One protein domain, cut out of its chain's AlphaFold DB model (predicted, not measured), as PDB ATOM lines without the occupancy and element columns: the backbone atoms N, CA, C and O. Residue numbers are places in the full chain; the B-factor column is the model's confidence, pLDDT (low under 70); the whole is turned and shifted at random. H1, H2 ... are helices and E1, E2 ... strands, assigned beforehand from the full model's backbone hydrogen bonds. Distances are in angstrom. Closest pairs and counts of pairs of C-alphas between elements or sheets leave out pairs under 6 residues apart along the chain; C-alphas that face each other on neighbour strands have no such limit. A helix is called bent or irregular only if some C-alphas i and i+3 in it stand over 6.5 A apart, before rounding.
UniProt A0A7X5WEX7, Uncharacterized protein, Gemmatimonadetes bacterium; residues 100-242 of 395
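What this domain is: This is residues 100 to 242 of the 395 residues of an uncharacterized protein of Gemmatimonadetes bacterium (UniProt A0A7X5WEX7). A strongly twisted sheet of four strands is the core, sandwiched between helices: the helical hairpin of H4 and H5 packs on one face and H1 and H2 cover the other. H6 packs at the end of E2 and the start of E4, small H3 packs on H1, and residues 154 to 155 of a long loop pair with E1 at the sheet's edge. The printed part has 143 residues with six named helices and four named strands, in the order H1, E1, H2, H3, H4, H5, E2, H6, E3, E4. The sheet is mixed, in the order E1, E2, E4, E3, and the class is mixed, helices and strands. The whole is compact, with a radius of gyration of the C-alphas of 13.6 A, and rounded, spanning 37 by 33 by 31 A.

Where its parts are: In the sheet, E1 is residues 118 to 122, 13.5 A from first to last C-alpha, and E2 is residues 209 to 213, 12.9 A. E4, residues 236 to 241, is 15.8 A long and ends with C-alpha 241 at (70.885, 21.499, 22.889); E3, residues 227 to 232, is 13.0 A. H1, residues 101 to 112, begins with C-alpha 101 at (44.883, 20.500, 21.880) and is 16.3 A long. H2, residues 135 to 145, is 14.3 A long and irregular: C-alphas 142 and 145 are 7.3 A apart. H3 is residues 147 to 150, 5.6 A. H4, residues 167 to 177, is 15.5 A long and begins with C-alpha 167 at (63.647, 35.513, 34.463). H5 is residues 195 to 204, 14.2 A, and H6 residues 216 to 221, 8.7 A.

How they stand to each other: E1 and E2 are parallel at 16 degrees, with N 120 and O 209 within hydrogen-bond range at 2.8 A. E2 and E4 are antiparallel at 157 degrees, with N 210 and O 239 2.9 A apart. E4 and E3, a hairpin, are antiparallel at 148 degrees, with N 240 and O 228 2.8 A apart. E1, H2 to H5 and E2 form a strand-helix-strand unit, two parallel neighbour strands with helices between; E2, H6, E3 form a split one, with E4 between the strands and a right-handed crossover. The domain has three layers, with helices on both faces of the sheet. H4 lies over E1 at a height over the sheet of 6.6 A; on the local plane it runs across E1, but only just, at 61 degrees. The closest C-alphas of H4 and E1 are those of Ala 174 and Ala 122, 4.5 A apart. H5, on the same face, touches H4 at a shallow tilt of 32 degrees, opposite ways, closest at the C-alphas of Gly 198 and His 176, 4.7 A. On the opposite face, H2 lies over E1 and runs along it, at 7 degrees on the local plane. H1, on the same face as H2, runs along E4 at a height of 10.0 A. H3 is not on the sheet; it touches residues 108 to 112 of H1, and the C-alphas of Leu 147 and Ala 112 are closest, at 6.2 A. H6 is on the sheet, with the C-alphas of Val 219 and Trp 236 of E4 closest, at 6.2 A. Every O i to N i+4 pair is within hydrogen-bond range in H1 and H5, against 6 of 7 in H2, 6 of 7 in H4 and 1 of 2 in H6; H3 is too short for such a pair.

The domain as a whole: The two C-alphas farthest apart are those of Arg 150 and Glu 189, 37.3 A. The printed part has no cut. The links E1 to H2, H3 to H4 and H4 to H5 are long. The mean pLDDT of the printed part is 73.1; residues 100 to 101, 123 to 151, 157 to 163 and 179 to 192 are under 70.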
ATOM      1  N   ASP A 100      45.003  23.933  19.106       58.84
ATOM      2  CA  ASP A 100      44.933  22.538  18.662       58.84
ATOM      3  C   ASP A 100      45.459  21.653  19.798       58.84
ATOM      4  O   ASP A 100      46.654  21.383  19.927       58.84
ATOM      5  N   ALA A 101      44.552  21.255  20.690       62.03
ATOM      6  CA  ALA A 101      44.883  20.500  21.880       62.03
ATOM      7  C   ALA A 101      45.587  19.181  21.531       62.03
ATOM      8  O   ALA A 101      46.184  18.587  22.421       62.03
ATOM      9  N   GLY A 102      45.504  18.692  20.284       70.69
ATOM     10  CA  GLY A 102      46.279  17.553  19.792       70.69
ATOM     11  C   GLY A 102      47.778  17.847  19.773       70.69
ATOM     12  O   GLY A 102      48.508  17.255  20.566       70.69
ATOM     13  N   SER A 103      48.205  18.814  18.956       75.38
ATOM     14  CA  SER A 103      49.616  19.206  18.783       75.38
ATOM     15  C   SER A 103      50.334  19.492  20.113       75.38
ATOM     16  O   SER A 103      51.463  19.056  20.342       75.38
ATOM     17  N   TRP A 104      49.669  20.171  21.051       74.19
ATOM     18  CA  TRP A 104      50.276  20.500  22.346       74.19
ATOM     19  C   TRP A 104      50.305  19.332  23.337       74.19
ATOM     20  O   TRP A 104      51.254  19.224  24.116       74.19
ATOM     21  N   ARG A 105      49.312  18.430  23.296       75.94
ATOM     22  CA  ARG A 105      49.360  17.168  24.057       75.94
ATOM     23  C   ARG A 105      50.445  16.241  23.522       75.94
ATOM     24  O   ARG A 105      51.094  15.564  24.311       75.94
ATOM     25  N   GLU A 106      50.657  16.224  22.210       82.25
ATOM     26  CA  GLU A 106      51.740  15.469  21.582       82.25
ATOM     27  C   GLU A 106      53.111  15.993  22.013       82.25
ATOM     28  O   GLU A 106      53.970  15.201  22.402       82.25
ATOM     29  N   LEU A 107      53.302  17.317  22.047       82.38
ATOM     30  CA  LEU A 107      54.513  17.916  22.607       82.38
ATOM     31  C   LEU A 107      54.728  17.487  24.065       82.38
ATOM     32  O   LEU A 107      55.837  17.105  24.437       82.38
ATOM     33  N   GLU A 108      53.681  17.544  24.893       78.69
ATOM     34  CA  GLU A 108      53.759  17.127  26.295       78.69
ATOM     35  C   GLU A 108      54.177  15.657  26.429       78.69
ATOM     36  O   GLU A 108      55.096  15.355  27.193       78.69
ATOM     37  N   ALA A 109      53.553  14.758  25.662       82.38
ATOM     38  CA  ALA A 109      53.894  13.337  25.637       82.38
ATOM     39  C   ALA A 109      55.330  13.100  25.147       82.38
ATOM     40  O   ALA A 109      56.065  12.320  25.753       82.38
ATOM     41  N   THR A 110      55.742  13.810  24.096       87.75
ATOM     42  CA  THR A 110      57.091  13.717  23.532       87.75
ATOM     43  C   THR A 110      58.127  14.114  24.568       87.75
ATOM     44  O   THR A 110      59.051  13.349  24.831       87.75
ATOM     45  N   VAL A 111      57.962  15.278  25.207       84.00
ATOM     46  CA  VAL A 111      58.914  15.739  26.223       84.00
ATOM     47  C   VAL A 111      58.888  14.818  27.439       84.00
ATOM     48  O   VAL A 111      59.949  14.503  27.950       84.00
ATOM     49  N   ALA A 112      57.727  14.310  27.866       82.50
ATOM     50  CA  ALA A 112      57.642  13.374  28.990       82.50
ATOM     51  C   ALA A 112      58.386  12.042  28.757       82.50
ATOM     52  O   ALA A 112      58.761  11.389  29.728       82.50
ATOM     53  N   GLY A 113      58.593  11.642  27.497       85.62
ATOM     54  CA  GLY A 113      59.386  10.468  27.127       85.62
ATOM     55  C   GLY A 113      60.896  10.716  27.041       85.62
ATOM     56  O   GLY A 113      61.655   9.767  26.842       85.62
ATOM     57  N   LEU A 114      61.356  11.965  27.167       88.81
ATOM     58  CA  LEU A 114      62.774  12.297  27.070       88.81
ATOM     59  C   LEU A 114      63.517  12.055  28.394       88.81
ATOM     60  O   LEU A 114      62.934  12.149  29.474       88.81
ATOM     61  N   PRO A 115      64.838  11.802  28.342       89.12
ATOM     62  CA  PRO A 115      65.661  11.769  29.543       89.12
ATOM     63  C   PRO A 115      65.582  13.080  30.349       89.12
ATOM     64  O   PRO A 115      65.463  14.156  29.759       89.12
ATOM     65  N   PRO A 116      65.745  13.050  31.686       85.06
ATOM     66  CA  PRO A 116      65.682  14.249  32.518       85.06
ATOM     67  C   PRO A 116      66.589  15.386  32.023       85.06
ATOM     68  O   PRO A 116      67.741  15.187  31.621       85.06
ATOM     69  N   GLY A 117      66.073  16.614  32.059       84.56
ATOM     70  CA  GLY A 117      66.776  17.768  31.504       84.56
ATOM     71  C   GLY A 117      66.057  19.091  31.707       84.56
ATOM     72  O   GLY A 117      64.854  19.133  31.963       84.56
ATOM     73  N   ALA A 118      66.802  20.191  31.597       85.75
ATOM     74  CA  ALA A 118      66.199  21.514  31.638       85.75
ATOM     75  C   ALA A 118      65.497  21.835  30.319       85.75
ATOM     76  O   ALA A 118      66.117  21.756  29.263       85.75
ATOM     77  N   VAL A 119      64.237  22.245  30.384       85.75
ATOM     78  CA  VAL A 119      63.443  22.665  29.237       85.75
ATOM     79  C   VAL A 119      63.316  24.185  29.241       85.75
ATOM     80  O   VAL A 119      63.026  24.822  30.264       85.75
ATOM     81  N   MET A 120      63.537  24.775  28.077       85.69
ATOM     82  CA  MET A 120      63.245  26.164  27.779       85.69
ATOM     83  C   MET A 120      62.233  26.209  26.640       85.69
ATOM     84  O   MET A 120      62.361  25.490  25.659       85.69
ATOM     85  N   ALA A 121      61.235  27.073  26.768       81.19
ATOM     86  CA  ALA A 121      60.258  27.305  25.719       81.19
ATOM     87  C   ALA A 121      60.321  28.762  25.282       81.19
ATOM     88  O   ALA A 121      60.322  29.665  26.125       81.19
ATOM     89  N   ALA A 122      60.368  28.961  23.973       79.25
ATOM     90  CA  ALA A 122      60.227  30.235  23.303       79.25
ATOM     91  C   ALA A 122      58.954  30.173  22.463       79.25
ATOM     92  O   ALA A 122      58.811  29.304  21.610       79.25
ATOM     93  N   GLY A 123      58.014  31.068  22.740       69.75
ATOM     94  CA  GLY A 123      56.736  31.103  22.049       69.75
ATOM     95  C   GLY A 123      56.231  32.519  21.868       69.75
ATOM     96  O   GLY A 123      56.623  33.444  22.587       69.75
ATOM     97  N   ARG A 124      55.345  32.662  20.890       61.97
ATOM     98  CA  ARG A 124      54.635  33.898  20.582       61.97
ATOM     99  C   ARG A 124      53.696  34.313  21.724       61.97
ATOM    100  O   ARG A 124      53.081  33.462  22.360       61.97
ATOM    101  N   PHE A 125      53.579  35.625  21.971       50.44
ATOM    102  CA  PHE A 125      52.534  36.199  22.837       50.44
ATOM    103  C   PHE A 125      51.142  35.918  22.229       50.44
ATOM    104  O   PHE A 125      51.050  35.920  21.003       50.44
ATOM    105  N   PRO A 126      50.075  35.635  23.011       49.44
ATOM    106  CA  PRO A 126      48.804  35.185  22.454       49.44
ATOM    107  C   PRO A 126      48.300  36.192  21.424       49.44
ATOM    108  O   PRO A 126      48.222  37.391  21.701       49.44
ATOM    109  N   ASP A 127      47.971  35.684  20.245       46.22
ATOM    110  CA  ASP A 127      47.210  36.418  19.249       46.22
ATOM    111  C   ASP A 127      45.733  36.169  19.550       46.22
ATOM    112  O   ASP A 127      45.351  34.998  19.607       46.22
ATOM    113  N   PRO A 128      44.902  37.200  19.773       43.41
ATOM    114  CA  PRO A 128      43.467  36.999  19.958       43.41
ATOM    115  C   PRO A 128      42.807  36.233  18.796       43.41
ATOM    116  O   PRO A 128      41.777  35.607  19.027       43.41
ATOM    117  N   ASP A 129      43.426  36.218  17.608       43.41
ATOM    118  CA  ASP A 129      42.873  35.617  16.390       43.41
ATOM    119  C   ASP A 129      43.688  34.412  15.854       43.41
ATOM    120  O   ASP A 129      43.461  33.962  14.730       43.41
ATOM    121  N   GLY A 130      44.654  33.870  16.616       47.62
ATOM    122  CA  GLY A 130      45.559  32.806  16.144       47.62
ATOM    123  C   GLY A 130      45.658  31.574  17.060       47.62
ATOM    124  O   GLY A 130      45.515  31.701  18.273       47.62
ATOM    125  N   PRO A 131      45.996  30.380  16.525       45.19
ATOM    126  CA  PRO A 131      46.032  29.118  17.284       45.19
ATOM    127  C   PRO A 131      47.254  28.964  18.211       45.19
ATOM    128  O   PRO A 131      47.528  27.882  18.736       45.19
ATOM    129  N   ALA A 132      48.050  30.023  18.371       47.03
ATOM    130  CA  ALA A 132      49.324  29.963  19.070       47.03
ATOM    131  C   ALA A 132      49.105  29.984  20.586       47.03
ATOM    132  O   ALA A 132      48.546  30.935  21.136       47.03
ATOM    133  N   ALA A 133      49.600  28.950  21.264       48.75
ATOM    134  CA  ALA A 133      49.632  28.925  22.711       48.75
ATOM    135  C   ALA A 133      50.454  30.105  23.245       48.75
ATOM    136  O   ALA A 133      51.604  30.316  22.857       48.75
ATOM    137  N   GLY A 134      49.852  30.867  24.155       49.62
ATOM    138  CA  GLY A 134      50.531  31.956  24.837       49.62
ATOM    139  C   GLY A 134      51.757  31.483  25.620       49.62
ATOM    140  O   GLY A 134      51.817  30.324  26.043       49.62
ATOM    141  N   PRO A 135      52.696  32.385  25.949       49.94
ATOM    142  CA  PRO A 135      53.818  32.056  26.804       49.94
ATOM    143  C   PRO A 135      53.304  31.539  28.143       49.94
ATOM    144  O   PRO A 135      53.845  30.560  28.616       49.94
ATOM    145  N   MET A 136      52.196  32.057  28.691       52.19
ATOM    146  CA  MET A 136      51.583  31.535  29.924       52.19
ATOM    147  C   MET A 136      51.138  30.063  29.847       52.19
ATOM    148  O   MET A 136      51.219  29.374  30.865       52.19
ATOM    149  N   TYR A 137      50.733  29.567  28.673       56.12
ATOM    150  CA  TYR A 137      50.418  28.151  28.459       56.12
ATOM    151  C   TYR A 137      51.696  27.314  28.362       56.12
ATOM    152  O   TYR A 137      51.810  26.300  29.036       56.12
ATOM    153  N   LEU A 138      52.713  27.773  27.622       59.31
ATOM    154  CA  LEU A 138      54.039  27.132  27.627       59.31
ATOM    155  C   LEU A 138      54.642  27.112  29.042       59.31
ATOM    156  O   LEU A 138      55.244  26.130  29.470       59.31
ATOM    157  N   LEU A 139      54.445  28.187  29.805       57.81
ATOM    158  CA  LEU A 139      54.817  28.267  31.210       57.81
ATOM    159  C   LEU A 139      53.993  27.299  32.070       57.81
ATOM    160  O   LEU A 139      54.544  26.786  33.037       57.81
ATOM    161  N   ASP A 140      52.728  27.020  31.744       55.78
ATOM    162  CA  ASP A 140      51.924  26.005  32.437       55.78
ATOM    163  C   ASP A 140      52.394  24.581  32.141       55.78
ATOM    164  O   ASP A 140      52.613  23.791  33.066       55.78
ATOM    165  N   LEU A 141      52.576  24.300  30.848       59.78
ATOM    166  CA  LEU A 141      52.957  23.011  30.288       59.78
ATOM    167  C   LEU A 141      54.279  22.558  30.906       59.78
ATOM    168  O   LEU A 141      54.374  21.472  31.478       59.78
ATOM    169  N   PHE A 142      55.273  23.448  30.903       60.34
ATOM    170  CA  PHE A 142      56.582  23.145  31.463       60.34
ATOM    171  C   PHE A 142      56.688  23.439  32.961       60.34
ATOM    172  O   PHE A 142      57.491  22.800  33.626       60.34
ATOM    173  N   GLY A 143      55.933  24.393  33.517       52.84
ATOM    174  CA  GLY A 143      56.216  24.972  34.835       52.84
ATOM    175  C   GLY A 143      55.295  24.574  35.982       52.84
ATOM    176  O   GLY A 143      55.755  24.641  37.115       52.84
ATOM    177  N   SER A 144      54.042  24.158  35.762       50.56
ATOM    178  CA  SER A 144      53.112  23.946  36.893       50.56
ATOM    179  C   SER A 144      52.274  22.680  36.855       50.56
ATOM    180  O   SER A 144      51.905  22.200  37.929       50.56
ATOM    181  N   ARG A 145      51.959  22.129  35.679       48.69
ATOM    182  CA  ARG A 145      50.908  21.107  35.602       48.69
ATOM    183  C   ARG A 145      51.418  19.662  35.596       48.69
ATOM    184  O   ARG A 145      50.935  18.882  36.417       48.69
ATOM    185  N   HIS A 146      52.403  19.294  34.767       46.56
ATOM    186  CA  HIS A 146      52.648  17.860  34.499       46.56
ATOM    187  C   HIS A 146      54.116  17.436  34.325       46.56
ATOM    188  O   HIS A 146      54.522  16.411  34.879       46.56
ATOM    189  N   LEU A 147      54.935  18.223  33.627       51.22
ATOM    190  CA  LEU A 147      56.261  17.784  33.180       51.22
ATOM    191  C   LEU A 147      57.348  17.702  34.268       51.22
ATOM    192  O   LEU A 147      58.030  16.674  34.327       51.22
ATOM    193  N   PRO A 148      57.514  18.691  35.176       50.81
ATOM    194  CA  PRO A 148      58.649  18.661  36.095       50.81
ATOM    195  C   PRO A 148      58.627  17.516  37.101       50.81
ATOM    196  O   PRO A 148      59.671  17.048  37.544       50.81
ATOM    197  N   ARG A 149      57.422  17.073  37.480       52.00
ATOM    198  CA  ARG A 149      57.236  16.046  38.511       52.00
ATOM    199  C   ARG A 149      57.200  14.625  37.955       52.00
ATOM    200  O   ARG A 149      57.605  13.721  38.670       52.00
ATOM    201  N   ARG A 150      56.711  14.414  36.725       51.09
ATOM    202  CA  ARG A 150      56.548  13.060  36.158       51.09
ATOM    203  C   ARG A 150      57.770  12.542  35.402       51.09
ATOM    204  O   ARG A 150      57.999  11.343  35.430       51.09
ATOM    205  N   ALA A 151      58.546  13.423  34.770       58.50
ATOM    206  CA  ALA A 151      59.656  13.036  33.889       58.50
ATOM    207  C   ALA A 151      61.022  13.616  34.320       58.50
ATOM    208  O   ALA A 151      62.008  13.541  33.597       58.50
ATOM    209  N   GLY A 152      61.105  14.224  35.512       70.31
ATOM    210  CA  GLY A 152      62.365  14.762  36.046       70.31
ATOM    211  C   GLY A 152      62.905  15.985  35.293       70.31
ATOM    212  O   GLY A 152      64.060  16.375  35.480       70.31
ATOM    213  N   HIS A 153      62.091  16.611  34.441       78.94
ATOM    214  CA  HIS A 153      62.477  17.841  33.761       78.94
ATOM    215  C   HIS A 153      62.441  19.044  34.703       78.94
ATOM    216  O   HIS A 153      61.669  19.123  35.652       78.94
ATOM    217  N   ARG A 154      63.266  20.046  34.419       78.06
ATOM    218  CA  ARG A 154      63.246  21.336  35.127       78.06
ATOM    219  C   ARG A 154      62.996  22.451  34.129       78.06
ATOM    220  O   ARG A 154      63.430  22.348  32.994       78.06
ATOM    221  N   VAL A 155      62.352  23.541  34.524       78.06
ATOM    222  CA  VAL A 155      62.266  24.727  33.655       78.06
ATOM    223  C   VAL A 155      63.438  25.638  33.952       78.06
ATOM    224  O   VAL A 155      63.700  25.923  35.118       78.06
ATOM    225  N   VAL A 156      64.096  26.161  32.919       77.25
ATOM    226  CA  VAL A 156      65.219  27.111  33.056       77.25
ATOM    227  C   VAL A 156      64.892  28.316  33.964       77.25
ATOM    228  O   VAL A 156      65.748  28.797  34.703       77.25
ATOM    229  N   GLY A 157      63.638  28.781  33.973       65.31
ATOM    230  CA  GLY A 157      63.170  29.865  34.848       65.31
ATOM    231  C   GLY A 157      62.786  29.433  36.273       65.31
ATOM    232  O   GLY A 157      62.724  30.278  37.162       65.31
ATOM    233  N   GLY A 158      62.570  28.138  36.516       66.00
ATOM    234  CA  GLY A 158      61.965  27.605  37.740       66.00
ATOM    235  C   GLY A 158      60.434  27.737  37.784       66.00
ATOM    236  O   GLY A 158      59.828  28.415  36.959       66.00
ATOM    237  N   LEU A 159      59.807  27.086  38.773       57.69
ATOM    238  CA  LEU A 159      58.344  27.072  38.978       57.69
ATOM    239  C   LEU A 159      57.764  28.488  39.201       57.69
ATOM    240  O   LEU A 159      56.637  28.778  38.818       57.69
ATOM    241  N   TRP A 160      58.573  29.367  39.798       58.59
ATOM    242  CA  TRP A 160      58.271  30.762  40.131       58.59
ATOM    243  C   TRP A 160      59.109  31.726  39.297       58.59
ATOM    244  O   TRP A 160      59.744  32.641  39.819       58.59
ATOM    245  N   GLN A 161      59.175  31.468  37.995       61.25
ATOM    246  CA  GLN A 161      60.070  32.187  37.096       61.25
ATOM    247  C   GLN A 161      59.897  33.701  37.090       61.25
ATOM    248  O   GLN A 161      60.894  34.375  36.925       61.25
ATOM    249  N   GLU A 162      58.703  34.245  37.322       59.44
ATOM    250  CA  GLU A 162      58.485  35.701  37.398       59.44
ATOM    251  C   GLU A 162      59.288  36.355  38.533       59.44
ATOM    252  O   GLU A 162      59.770  37.476  38.397       59.44
ATOM    253  N   SER A 163      59.503  35.614  39.620       63.00
ATOM    254  CA  SER A 163      60.295  36.034  40.781       63.00
ATOM    255  C   SER A 163      61.724  35.485  40.749       63.00
ATOM    256  O   SER A 163      62.492  35.664  41.696       63.00
ATOM    257  N   SER A 164      62.093  34.769  39.686       72.50
ATOM    258  CA  SER A 164      63.411  34.161  39.544       72.50
ATOM    259  C   SER A 164      64.419  35.205  39.075       72.50
ATOM    260  O   SER A 164      64.177  35.887  38.081       72.50
ATOM    261  N   PRO A 165      65.618  35.286  39.671       77.75
ATOM    262  CA  PRO A 165      66.656  36.157  39.128       77.75
ATOM    263  C   PRO A 165      67.133  35.733  37.721       77.75
ATOM    264  O   PRO A 165      67.844  36.498  37.076       77.75
ATOM    265  N   ASN A 166      66.741  34.540  37.240       80.25
ATOM    266  CA  ASN A 166      66.959  34.075  35.864       80.25
ATOM    267  C   ASN A 166      65.874  34.516  34.864       80.25
ATOM    268  O   ASN A 166      66.078  34.365  33.660       80.25
ATOM    269  N   ALA A 167      64.745  35.070  35.326       78.94
ATOM    270  CA  ALA A 167      63.647  35.513  34.463       78.94
ATOM    271  C   ALA A 167      64.088  36.431  33.312       78.94
ATOM    272  O   ALA A 167      63.768  36.106  32.171       78.94
ATOM    273  N   PRO A 168      64.831  37.535  33.554       79.44
ATOM    274  CA  PRO A 168      65.165  38.468  32.479       79.44
ATOM    275  C   PRO A 168      66.038  37.815  31.403       79.44
ATOM    276  O   PRO A 168      65.799  38.017  30.218       79.44
ATOM    277  N   TYR A 169      66.988  36.967  31.802       86.19
ATOM    278  CA  TYR A 169      67.873  36.255  30.879       86.19
ATOM    279  C   TYR A 169      67.126  35.205  30.056       86.19
ATOM    280  O   TYR A 169      67.300  35.131  28.843       86.19
ATOM    281  N   LYS A 170      66.239  34.427  30.693       85.00
ATOM    282  CA  LYS A 170      65.354  33.492  29.984       85.00
ATOM    283  C   LYS A 170      64.477  34.236  28.977       85.00
ATOM    284  O   LYS A 170      64.347  33.783  27.844       85.00
ATOM    285  N   SER A 171      63.865  35.345  29.389       80.56
ATOM    286  CA  SER A 171      62.997  36.146  28.524       80.56
ATOM    287  C   SER A 171      63.762  36.707  27.329       80.56
ATOM    288  O   SER A 171      63.262  36.616  26.214       80.56
ATOM    289  N   LEU A 172      64.984  37.203  27.535       81.94
ATOM    290  CA  LEU A 172      65.846  37.669  26.450       81.94
ATOM    291  C   LEU A 172      66.211  36.541  25.476       81.94
ATOM    292  O   LEU A 172      66.088  36.704  24.267       81.94
ATOM    293  N   ALA A 173      66.578  35.369  25.988       87.00
ATOM    294  CA  ALA A 173      66.861  34.211  25.145       87.00
ATOM    295  C   ALA A 173      65.625  33.767  24.341       87.00
ATOM    296  O   ALA A 173      65.728  33.439  23.164       87.00
ATOM    297  N   ALA A 174      64.436  33.803  24.951       83.31
ATOM    298  CA  ALA A 174      63.185  33.485  24.265       83.31
ATOM    299  C   ALA A 174      62.801  34.537  23.208       83.31
ATOM    300  O   ALA A 174      62.216  34.171  22.191       83.31
ATOM    301  N   LEU A 175      63.142  35.814  23.426       80.69
ATOM    302  CA  LEU A 175      62.932  36.902  22.462       80.69
ATOM    303  C   LEU A 175      63.702  36.659  21.159       80.69
ATOM    304  O   LEU A 175      63.136  36.843  20.088       80.69
ATOM    305  N   HIS A 176      64.944  36.180  21.245       85.06
ATOM    306  CA  HIS A 176      65.770  35.877  20.073       85.06
ATOM    307  C   HIS A 176      65.327  34.626  19.292       85.06
ATOM    308  O   HIS A 176      65.728  34.439  18.149       85.06
ATOM    309  N   LEU A 177      64.494  33.765  19.888       85.19
ATOM    310  CA  LEU A 177      64.050  32.505  19.280       85.19
ATOM    311  C   LEU A 177      62.654  32.570  18.641       85.19
ATOM    312  O   LEU A 177      62.247  31.610  17.984       85.19
ATOM    313  N   ARG A 178      61.892  33.652  18.833       76.44
ATOM    314  CA  ARG A 178      60.474  33.729  18.435       76.44
ATOM    315  C   ARG A 178      60.238  34.594  17.197       76.44
ATOM    316  O   ARG A 178      60.969  35.534  16.928       76.44
ATOM    317  N   SER A 179      59.142  34.316  16.492       64.31
ATOM    318  CA  SER A 179      58.773  34.991  15.239       64.31
ATOM    319  C   SER A 179      58.189  36.400  15.387       64.31
ATOM    320  O   SER A 179      57.937  37.051  14.378       64.31
ATOM    321  N   ASP A 180      57.835  36.834  16.601       61.69
ATOM    322  CA  ASP A 180      57.134  38.098  16.827       61.69
ATOM    323  C   ASP A 180      57.697  38.890  18.011       61.69
ATOM    324  O   ASP A 180      58.082  38.348  19.042       61.69
ATOM    325  N   LEU A 181      57.732  40.215  17.867       52.94
ATOM    326  CA  LEU A 181      58.403  41.113  18.811       52.94
ATOM    327  C   LEU A 181      57.465  41.732  19.843       52.94
ATOM    328  O   LEU A 181      57.865  42.622  20.587       52.94
ATOM    329  N   SER A 182      56.237  41.219  19.951       48.53
ATOM    330  CA  SER A 182      55.263  41.680  20.937       48.53
ATOM    331  C   SER A 182      55.746  41.325  22.354       48.53
ATOM    332  O   SER A 182      55.693  40.183  22.823       48.53
ATOM    333  N   SER A 183      56.383  42.277  23.028       45.31
ATOM    334  CA  SER A 183      56.824  42.135  24.412       45.31
ATOM    335  C   SER A 183      55.738  42.708  25.320       45.31
ATOM    336  O   SER A 183      55.502  43.912  25.309       45.31
ATOM    337  N   LEU A 184      55.089  41.878  26.146       40.38
ATOM    338  CA  LEU A 184      54.198  42.385  27.208       40.38
ATOM    339  C   LEU A 184      54.955  43.266  28.220       40.38
ATOM    340  O   LEU A 184      54.375  44.088  28.919       40.38
ATOM    341  N   LEU A 185      56.270  43.074  28.286       43.38
ATOM    342  CA  LEU A 185      57.210  43.917  28.995       43.38
ATOM    343  C   LEU A 185      57.927  44.744  27.934       43.38
ATOM    344  O   LEU A 185      58.887  44.250  27.355       43.38
ATOM    345  N   ALA A 186      57.504  45.985  27.691       38.78
ATOM    346  CA  ALA A 186      58.210  46.970  26.853       38.78
ATOM    347  C   ALA A 186      59.623  47.341  27.387       38.78
ATOM    348  O   ALA A 186      60.123  48.436  27.162       38.78
ATOM    349  N   LEU A 187      60.246  46.445  28.157       41.69
ATOM    350  CA  LEU A 187      61.560  46.560  28.775       41.69
ATOM    351  C   LEU A 187      62.699  46.251  27.796       41.69
ATOM    352  O   LEU A 187      63.848  46.518  28.127       41.69
ATOM    353  N   PHE A 188      62.400  45.670  26.632       48.66
ATOM    354  CA  PHE A 188      63.389  45.329  25.614       48.66
ATOM    355  C   PHE A 188      62.909  45.831  24.253       48.66
ATOM    356  O   PHE A 188      61.756  45.608  23.883       48.66
ATOM    357  N   GLU A 189      63.784  46.521  23.520       48.81
ATOM    358  CA  GLU A 189      63.501  46.965  22.154       48.81
ATOM    359  C   GLU A 189      63.227  45.759  21.246       48.81
ATOM    360  O   GLU A 189      63.932  44.750  21.291       48.81
ATOM    361  N   ALA A 190      62.197  45.877  20.410       49.44
ATOM    362  CA  ALA A 190      61.905  44.925  19.352       49.44
ATOM    363  C   ALA A 190      63.094  44.871  18.369       49.44
ATOM    364  O   ALA A 190      63.367  45.850  17.682       49.44
ATOM    365  N   ARG A 191      63.798  43.735  18.305       58.72
ATOM    366  CA  ARG A 191      64.882  43.451  17.343       58.72
ATOM    367  C   ARG A 191      64.565  42.181  16.575       58.72
ATOM    368  O   ARG A 191      64.014  41.276  17.182       58.72
ATOM    369  N   ASP A 192      64.934  42.084  15.301       68.38
ATOM    370  CA  ASP A 192      64.747  40.849  14.528       68.38
ATOM    371  C   ASP A 192      65.267  39.608  15.283       68.38
ATOM    372  O   ASP A 192      66.264  39.700  16.012       68.38
ATOM    373  N   PRO A 193      64.601  38.446  15.152       76.81
ATOM    374  CA  PRO A 193      65.030  37.236  15.839       76.81
ATOM    375  C   PRO A 193      66.424  36.796  15.379       76.81
ATOM    376  O   PRO A 193      66.618  36.386  14.237       76.81
ATOM    377  N   ASP A 194      67.391  36.831  16.296       86.62
ATOM    378  CA  ASP A 194      68.715  36.226  16.127       86.62
ATOM    379  C   ASP A 194      68.705  34.815  16.729       86.62
ATOM    380  O   ASP A 194      69.082  34.591  17.883       86.62
ATOM    381  N   VAL A 195      68.235  33.845  15.941       87.62
ATOM    382  CA  VAL A 195      68.058  32.458  16.397       87.62
ATOM    383  C   VAL A 195      69.371  31.865  16.916       87.62
ATOM    384  O   VAL A 195      69.377  31.210  17.957       87.62
ATOM    385  N   ASP A 196      70.499  32.146  16.259       88.69
ATOM    386  CA  ASP A 196      71.814  31.651  16.674       88.69
ATOM    387  C   ASP A 196      72.240  32.231  18.035       88.69
ATOM    388  O   ASP A 196      72.832  31.528  18.863       88.69
ATOM    389  N   LEU A 197      71.959  33.513  18.298       89.12
ATOM    390  CA  LEU A 197      72.165  34.116  19.617       89.12
ATOM    391  C   LEU A 197      71.234  33.513  20.666       89.12
ATOM    392  O   LEU A 197      71.702  33.189  21.760       89.12
ATOM    393  N   GLY A 198      69.964  33.304  20.326       89.69
ATOM    394  CA  GLY A 198      68.995  32.631  21.185       89.69
ATOM    395  C   GLY A 198      69.466  31.237  21.602       89.69
ATOM    396  O   GLY A 198      69.471  30.925  22.792       89.69
ATOM    397  N   VAL A 199      69.976  30.437  20.659       90.31
ATOM    398  CA  VAL A 199      70.548  29.106  20.931       90.31
ATOM    399  C   VAL A 199      71.744  29.187  21.873       90.31
ATOM    400  O   VAL A 199      71.806  28.451  22.862       90.31
ATOM    401  N   ARG A 200      72.684  30.111  21.624       89.69
ATOM    402  CA  ARG A 200      73.821  30.333  22.534       89.69
ATOM    403  C   ARG A 200      73.341  30.694  23.936       89.69
ATOM    404  O   ARG A 200      73.821  30.131  24.912       89.69
ATOM    405  N   GLN A 201      72.371  31.589  24.055       90.94
ATOM    406  CA  GLN A 201      71.829  32.004  25.345       90.94
ATOM    407  C   GLN A 201      71.077  30.873  26.064       90.94
ATOM    408  O   GLN A 201      71.221  30.722  27.279       90.94
ATOM    409  N   SER A 202      70.345  30.021  25.339       90.38
ATOM    410  CA  SER A 202      69.734  28.806  25.890       90.38
ATOM    411  C   SER A 202      70.780  27.837  26.453       90.38
ATOM    412  O   SER A 202      70.582  27.307  27.551       90.38
ATOM    413  N   ARG A 203      71.924  27.667  25.771       89.31
ATOM    414  CA  ARG A 203      73.078  26.897  26.280       89.31
ATOM    415  C   ARG A 203      73.626  27.492  27.571       89.31
ATOM    416  O   ARG A 203      73.817  26.768  28.546       89.31
ATOM    417  N   LEU A 204      73.831  28.812  27.609       89.00
ATOM    418  CA  LEU A 204      74.336  29.505  28.800       89.00
ATOM    419  C   LEU A 204      73.416  29.326  30.006       89.00
ATOM    420  O   LEU A 204      73.909  29.200  31.118       89.00
ATOM    421  N   LEU A 205      72.103  29.274  29.779       89.19
ATOM    422  CA  LEU A 205      71.096  29.015  30.808       89.19
ATOM    423  C   LEU A 205      71.022  27.540  31.250       89.19
ATOM    424  O   LEU A 205      70.279  27.211  32.179       89.19
ATOM    425  N   GLY A 206      71.771  26.648  30.595       88.81
ATOM    426  CA  GLY A 206      71.786  25.215  30.869       88.81
ATOM    427  C   GLY A 206      70.545  24.477  30.377       88.81
ATOM    428  O   GLY A 206      70.186  23.466  30.982       88.81
ATOM    429  N   ALA A 207      69.872  24.984  29.337       90.50
ATOM    430  CA  ALA A 207      68.787  24.268  28.675       90.50
ATOM    431  C   ALA A 207      69.339  23.004  27.999       90.50
ATOM    432  O   ALA A 207      70.307  23.079  27.252       90.50
ATOM    433  N   ARG A 208      68.705  21.858  28.251       91.25
ATOM    434  CA  ARG A 208      68.905  20.622  27.483       91.25
ATOM    435  C   ARG A 208      67.941  20.541  26.314       91.25
ATOM    436  O   ARG A 208      68.322  20.091  25.245       91.25
ATOM    437  N   TYR A 209      66.712  20.996  26.522       91.81
ATOM    438  CA  TYR A 209      65.669  20.984  25.512       91.81
ATOM    439  C   TYR A 209      65.168  22.396  25.265       91.81
ATOM    440  O   TYR A 209      64.898  23.140  26.212       91.81
ATOM    441  N   VAL A 210      65.036  22.757  23.993       90.69
ATOM    442  CA  VAL A 210      64.474  24.035  23.566       90.69
ATOM    443  C   VAL A 210      63.272  23.758  22.680       90.69
ATOM    444  O   VAL A 210      63.378  23.079  21.662       90.69
ATOM    445  N   VAL A 211      62.125  24.295  23.077       88.44
ATOM    446  CA  VAL A 211      60.906  24.300  22.271       88.44
ATOM    447  C   VAL A 211      60.750  25.675  21.660       88.44
ATOM    448  O   VAL A 211      60.702  26.669  22.387       88.44
ATOM    449  N   ILE A 212      60.650  25.728  20.338       86.94
ATOM    450  CA  ILE A 212      60.392  26.956  19.591       86.94
ATOM    451  C   ILE A 212      59.013  26.830  18.969       86.94
ATOM    452  O   ILE A 212      58.796  26.003  18.086       86.94
ATOM    453  N   ALA A 213      58.086  27.644  19.453       80.31
ATOM    454  CA  ALA A 213      56.709  27.697  19.004       80.31
ATOM    455  C   ALA A 213      56.410  29.023  18.304       80.31
ATOM    456  O   ALA A 213      56.834  30.093  18.745       80.31
ATOM    457  N   GLY A 214      55.637  28.971  17.225       75.94
ATOM    458  CA  GLY A 214      55.349  30.160  16.434       75.94
ATOM    459  C   GLY A 214      54.387  29.898  15.287       75.94
ATOM    460  O   GLY A 214      53.702  28.881  15.239       75.94
ATOM    461  N   ARG A 215      54.321  30.844  14.345       75.88
ATOM    462  CA  ARG A 215      53.509  30.672  13.132       75.88
ATOM    463  C   ARG A 215      54.084  29.535  12.275       75.88
ATOM    464  O   ARG A 215      55.309  29.486  12.136       75.88
ATOM    465  N   PRO A 216      53.249  28.723  11.597       77.62
ATOM    466  CA  PRO A 216      53.728  27.647  10.731       77.62
ATOM    467  C   PRO A 216      54.770  28.090   9.699       77.62
ATOM    468  O   PRO A 216      55.724  27.366   9.449       77.62
ATOM    469  N   ALA A 217      54.640  29.300   9.142       78.69
ATOM    470  CA  ALA A 217      55.614  29.848   8.196       78.69
ATOM    471  C   ALA A 217      57.021  30.006   8.803       78.69
ATOM    472  O   ALA A 217      57.996  29.654   8.157       78.69
ATOM    473  N   TYR A 218      57.117  30.481  10.049       81.62
ATOM    474  CA  TYR A 218      58.392  30.631  10.755       81.62
ATOM    475  C   TYR A 218      58.942  29.279  11.214       81.62
ATOM    476  O   TYR A 218      60.109  28.969  11.009       81.62
ATOM    477  N   VAL A 219      58.082  28.444  11.801       82.44
ATOM    478  CA  VAL A 219      58.478  27.118  12.289       82.44
ATOM    479  C   VAL A 219      58.970  26.244  11.130       82.44
ATOM    480  O   VAL A 219      59.931  25.502  11.292       82.44
ATOM    481  N   ARG A 220      58.390  26.350   9.928       82.25
ATOM    482  CA  ARG A 220      58.835  25.602   8.737       82.25
ATOM    483  C   ARG A 220      60.209  26.010   8.213       82.25
ATOM    484  O   ARG A 220      60.882  25.149   7.663       82.25
ATOM    485  N   THR A 221      60.632  27.256   8.387       82.44
ATOM    486  CA  THR A 221      61.921  27.746   7.871       82.44
ATOM    487  C   THR A 221      63.036  27.747   8.915       82.44
ATOM    488  O   THR A 221      64.168  28.100   8.598       82.44
ATOM    489  N   LEU A 222      62.729  27.377  10.162       84.50
ATOM    490  CA  LEU A 222      63.686  27.414  11.259       84.50
ATOM    491  C   LEU A 222      64.756  26.323  11.100       84.50
ATOM    492  O   LEU A 222      64.445  25.147  11.235       84.50
ATOM    493  N   GLU A 223      66.010  26.716  10.889       84.88
ATOM    494  CA  GLU A 223      67.162  25.802  10.791       84.88
ATOM    495  C   GLU A 223      68.292  26.267  11.736       84.88
ATOM    496  O   GLU A 223      69.305  26.818  11.296       84.88
ATOM    497  N   PRO A 224      68.097  26.140  13.066       84.69
ATOM    498  CA  PRO A 224      69.023  26.652  14.067       84.69
ATOM    499  C   PRO A 224      70.322  25.845  14.083       84.69
ATOM    500  O   PRO A 224      70.308  24.616  14.154       84.69
ATOM    501  N   ARG A 225      71.469  26.529  14.095       85.81
ATOM    502  CA  ARG A 225      72.771  25.859  14.208       85.81
ATOM    503  C   ARG A 225      73.029  25.410  15.644       85.81
ATOM    504  O   ARG A 225      72.745  26.138  16.592       85.81
ATOM    505  N   GLY A 226      73.629  24.230  15.808       82.44
ATOM    506  CA  GLY A 226      73.995  23.704  17.128       82.44
ATOM    507  C   GLY A 226      72.821  23.144  17.943       82.44
ATOM    508  O   GLY A 226      72.912  22.960  19.162       82.44
ATOM    509  N   LEU A 227      71.691  22.899  17.291       90.31
ATOM    510  CA  LEU A 227      70.566  22.189  17.868       90.31
ATOM    511  C   LEU A 227      70.339  20.899  17.088       90.31
ATOM    512  O   LEU A 227      70.328  20.907  15.859       90.31
ATOM    513  N   ARG A 228      70.101  19.803  17.807       93.06
ATOM    514  CA  ARG A 228      69.657  18.545  17.211       93.06
ATOM    515  C   ARG A 228      68.146  18.476  17.298       93.06
ATOM    516  O   ARG A 228      67.592  18.483  18.395       93.06
ATOM    517  N   GLU A 229      67.462  18.419  16.165       94.50
ATOM    518  CA  GLU A 229      66.009  18.270  16.182       94.50
ATOM    519  C   GLU A 229      65.608  16.893  16.729       94.50
ATOM    520  O   GLU A 229      66.202  15.872  16.378       94.50
ATOM    521  N   LEU A 230      64.621  16.882  17.625       94.06
ATOM    522  CA  LEU A 230      64.057  15.669  18.216       94.06
ATOM    523  C   LEU A 230      62.671  15.360  17.661       94.06
ATOM    524  O   LEU A 230      62.342  14.201  17.433       94.06
ATOM    525  N   ALA A 231      61.851  16.400  17.502       92.94
ATOM    526  CA  ALA A 231      60.482  16.297  17.027       92.94
ATOM    527  C   ALA A 231      60.016  17.640  16.456       92.94
ATOM    528  O   ALA A 231      60.538  18.704  16.811       92.94
ATOM    529  N   ARG A 232      58.994  17.596  15.604       91.56
ATOM    530  CA  ARG A 232      58.384  18.780  15.002       91.56
ATOM    531  C   ARG A 232      56.887  18.603  14.817       91.56
ATOM    532  O   ARG A 232      56.418  17.495  14.588       91.56
ATOM    533  N   ASP A 233      56.197  19.731  14.804       87.25
ATOM    534  CA  ASP A 233      54.812  19.891  14.392       87.25
ATOM    535  C   ASP A 233      54.669  21.177  13.546       87.25
ATOM    536  O   ASP A 233      55.609  21.957  13.365       87.25
ATOM    537  N   THR A 234      53.475  21.424  13.013       82.19
ATOM    538  CA  THR A 234      53.108  22.684  12.363       82.19
ATOM    539  C   THR A 234      53.248  23.921  13.258       82.19
ATOM    540  O   THR A 234      53.516  25.002  12.730       82.19
ATOM    541  N   LEU A 235      53.086  23.792  14.581       78.56
ATOM    542  CA  LEU A 235      53.094  24.922  15.521       78.56
ATOM    543  C   LEU A 235      54.375  25.041  16.353       78.56
ATOM    544  O   LEU A 235      54.627  26.099  16.942       78.56
ATOM    545  N   TRP A 236      55.190  23.989  16.411       85.44
ATOM    546  CA  TRP A 236      56.386  23.955  17.247       85.44
ATOM    547  C   TRP A 236      57.477  23.048  16.680       85.44
ATOM    548  O   TRP A 236      57.225  22.112  15.928       85.44
ATOM    549  N   ARG A 237      58.717  23.303  17.093       90.38
ATOM    550  CA  ARG A 237      59.838  22.371  16.952       90.38
ATOM    551  C   ARG A 237      60.527  22.173  18.293       90.38
ATOM    552  O   ARG A 237      60.672  23.123  19.067       90.38
ATOM    553  N   LEU A 238      60.927  20.936  18.556       91.81
ATOM    554  CA  LEU A 238      61.614  20.509  19.763       91.81
ATOM    555  C   LEU A 238      63.042  20.104  19.415       91.81
ATOM    556  O   LEU A 238      63.279  19.229  18.582       91.81
ATOM    557  N   TYR A 239      63.983  20.713  20.119       94.12
ATOM    558  CA  TYR A 239      65.406  20.527  19.916       94.12
ATOM    559  C   TYR A 239      66.093  20.045  21.188       94.12
ATOM    560  O   TYR A 239      65.744  20.483  22.286       94.12
ATOM    561  N   GLU A 240      67.117  19.210  21.034       93.69
ATOM    562  CA  GLU A 240      68.153  19.002  22.039       93.69
ATOM    563  C   GLU A 240      69.303  19.977  21.796       93.69
ATOM    564  O   GLU A 240      69.772  20.170  20.673       93.69
ATOM    565  N   VAL A 241      69.750  20.595  22.877       90.75
ATOM    566  CA  VAL A 241      70.885  21.499  22.889       90.75
ATOM    567  C   VAL A 241      72.154  20.690  23.159       90.75
ATOM    568  O   VAL A 241      72.224  19.924  24.124       90.75
ATOM    569  N   GLU A 242      73.170  20.884  22.324       81.62
ATOM    570  CA  GLU A 242      74.532  20.411  22.606       81.62
ATOM    571  C   GLU A 242      75.081  21.081  23.887       81.62
ATOM    572  O   GLU A 242      74.684  22.197  24.231       81.62
TER     573      GLU A 242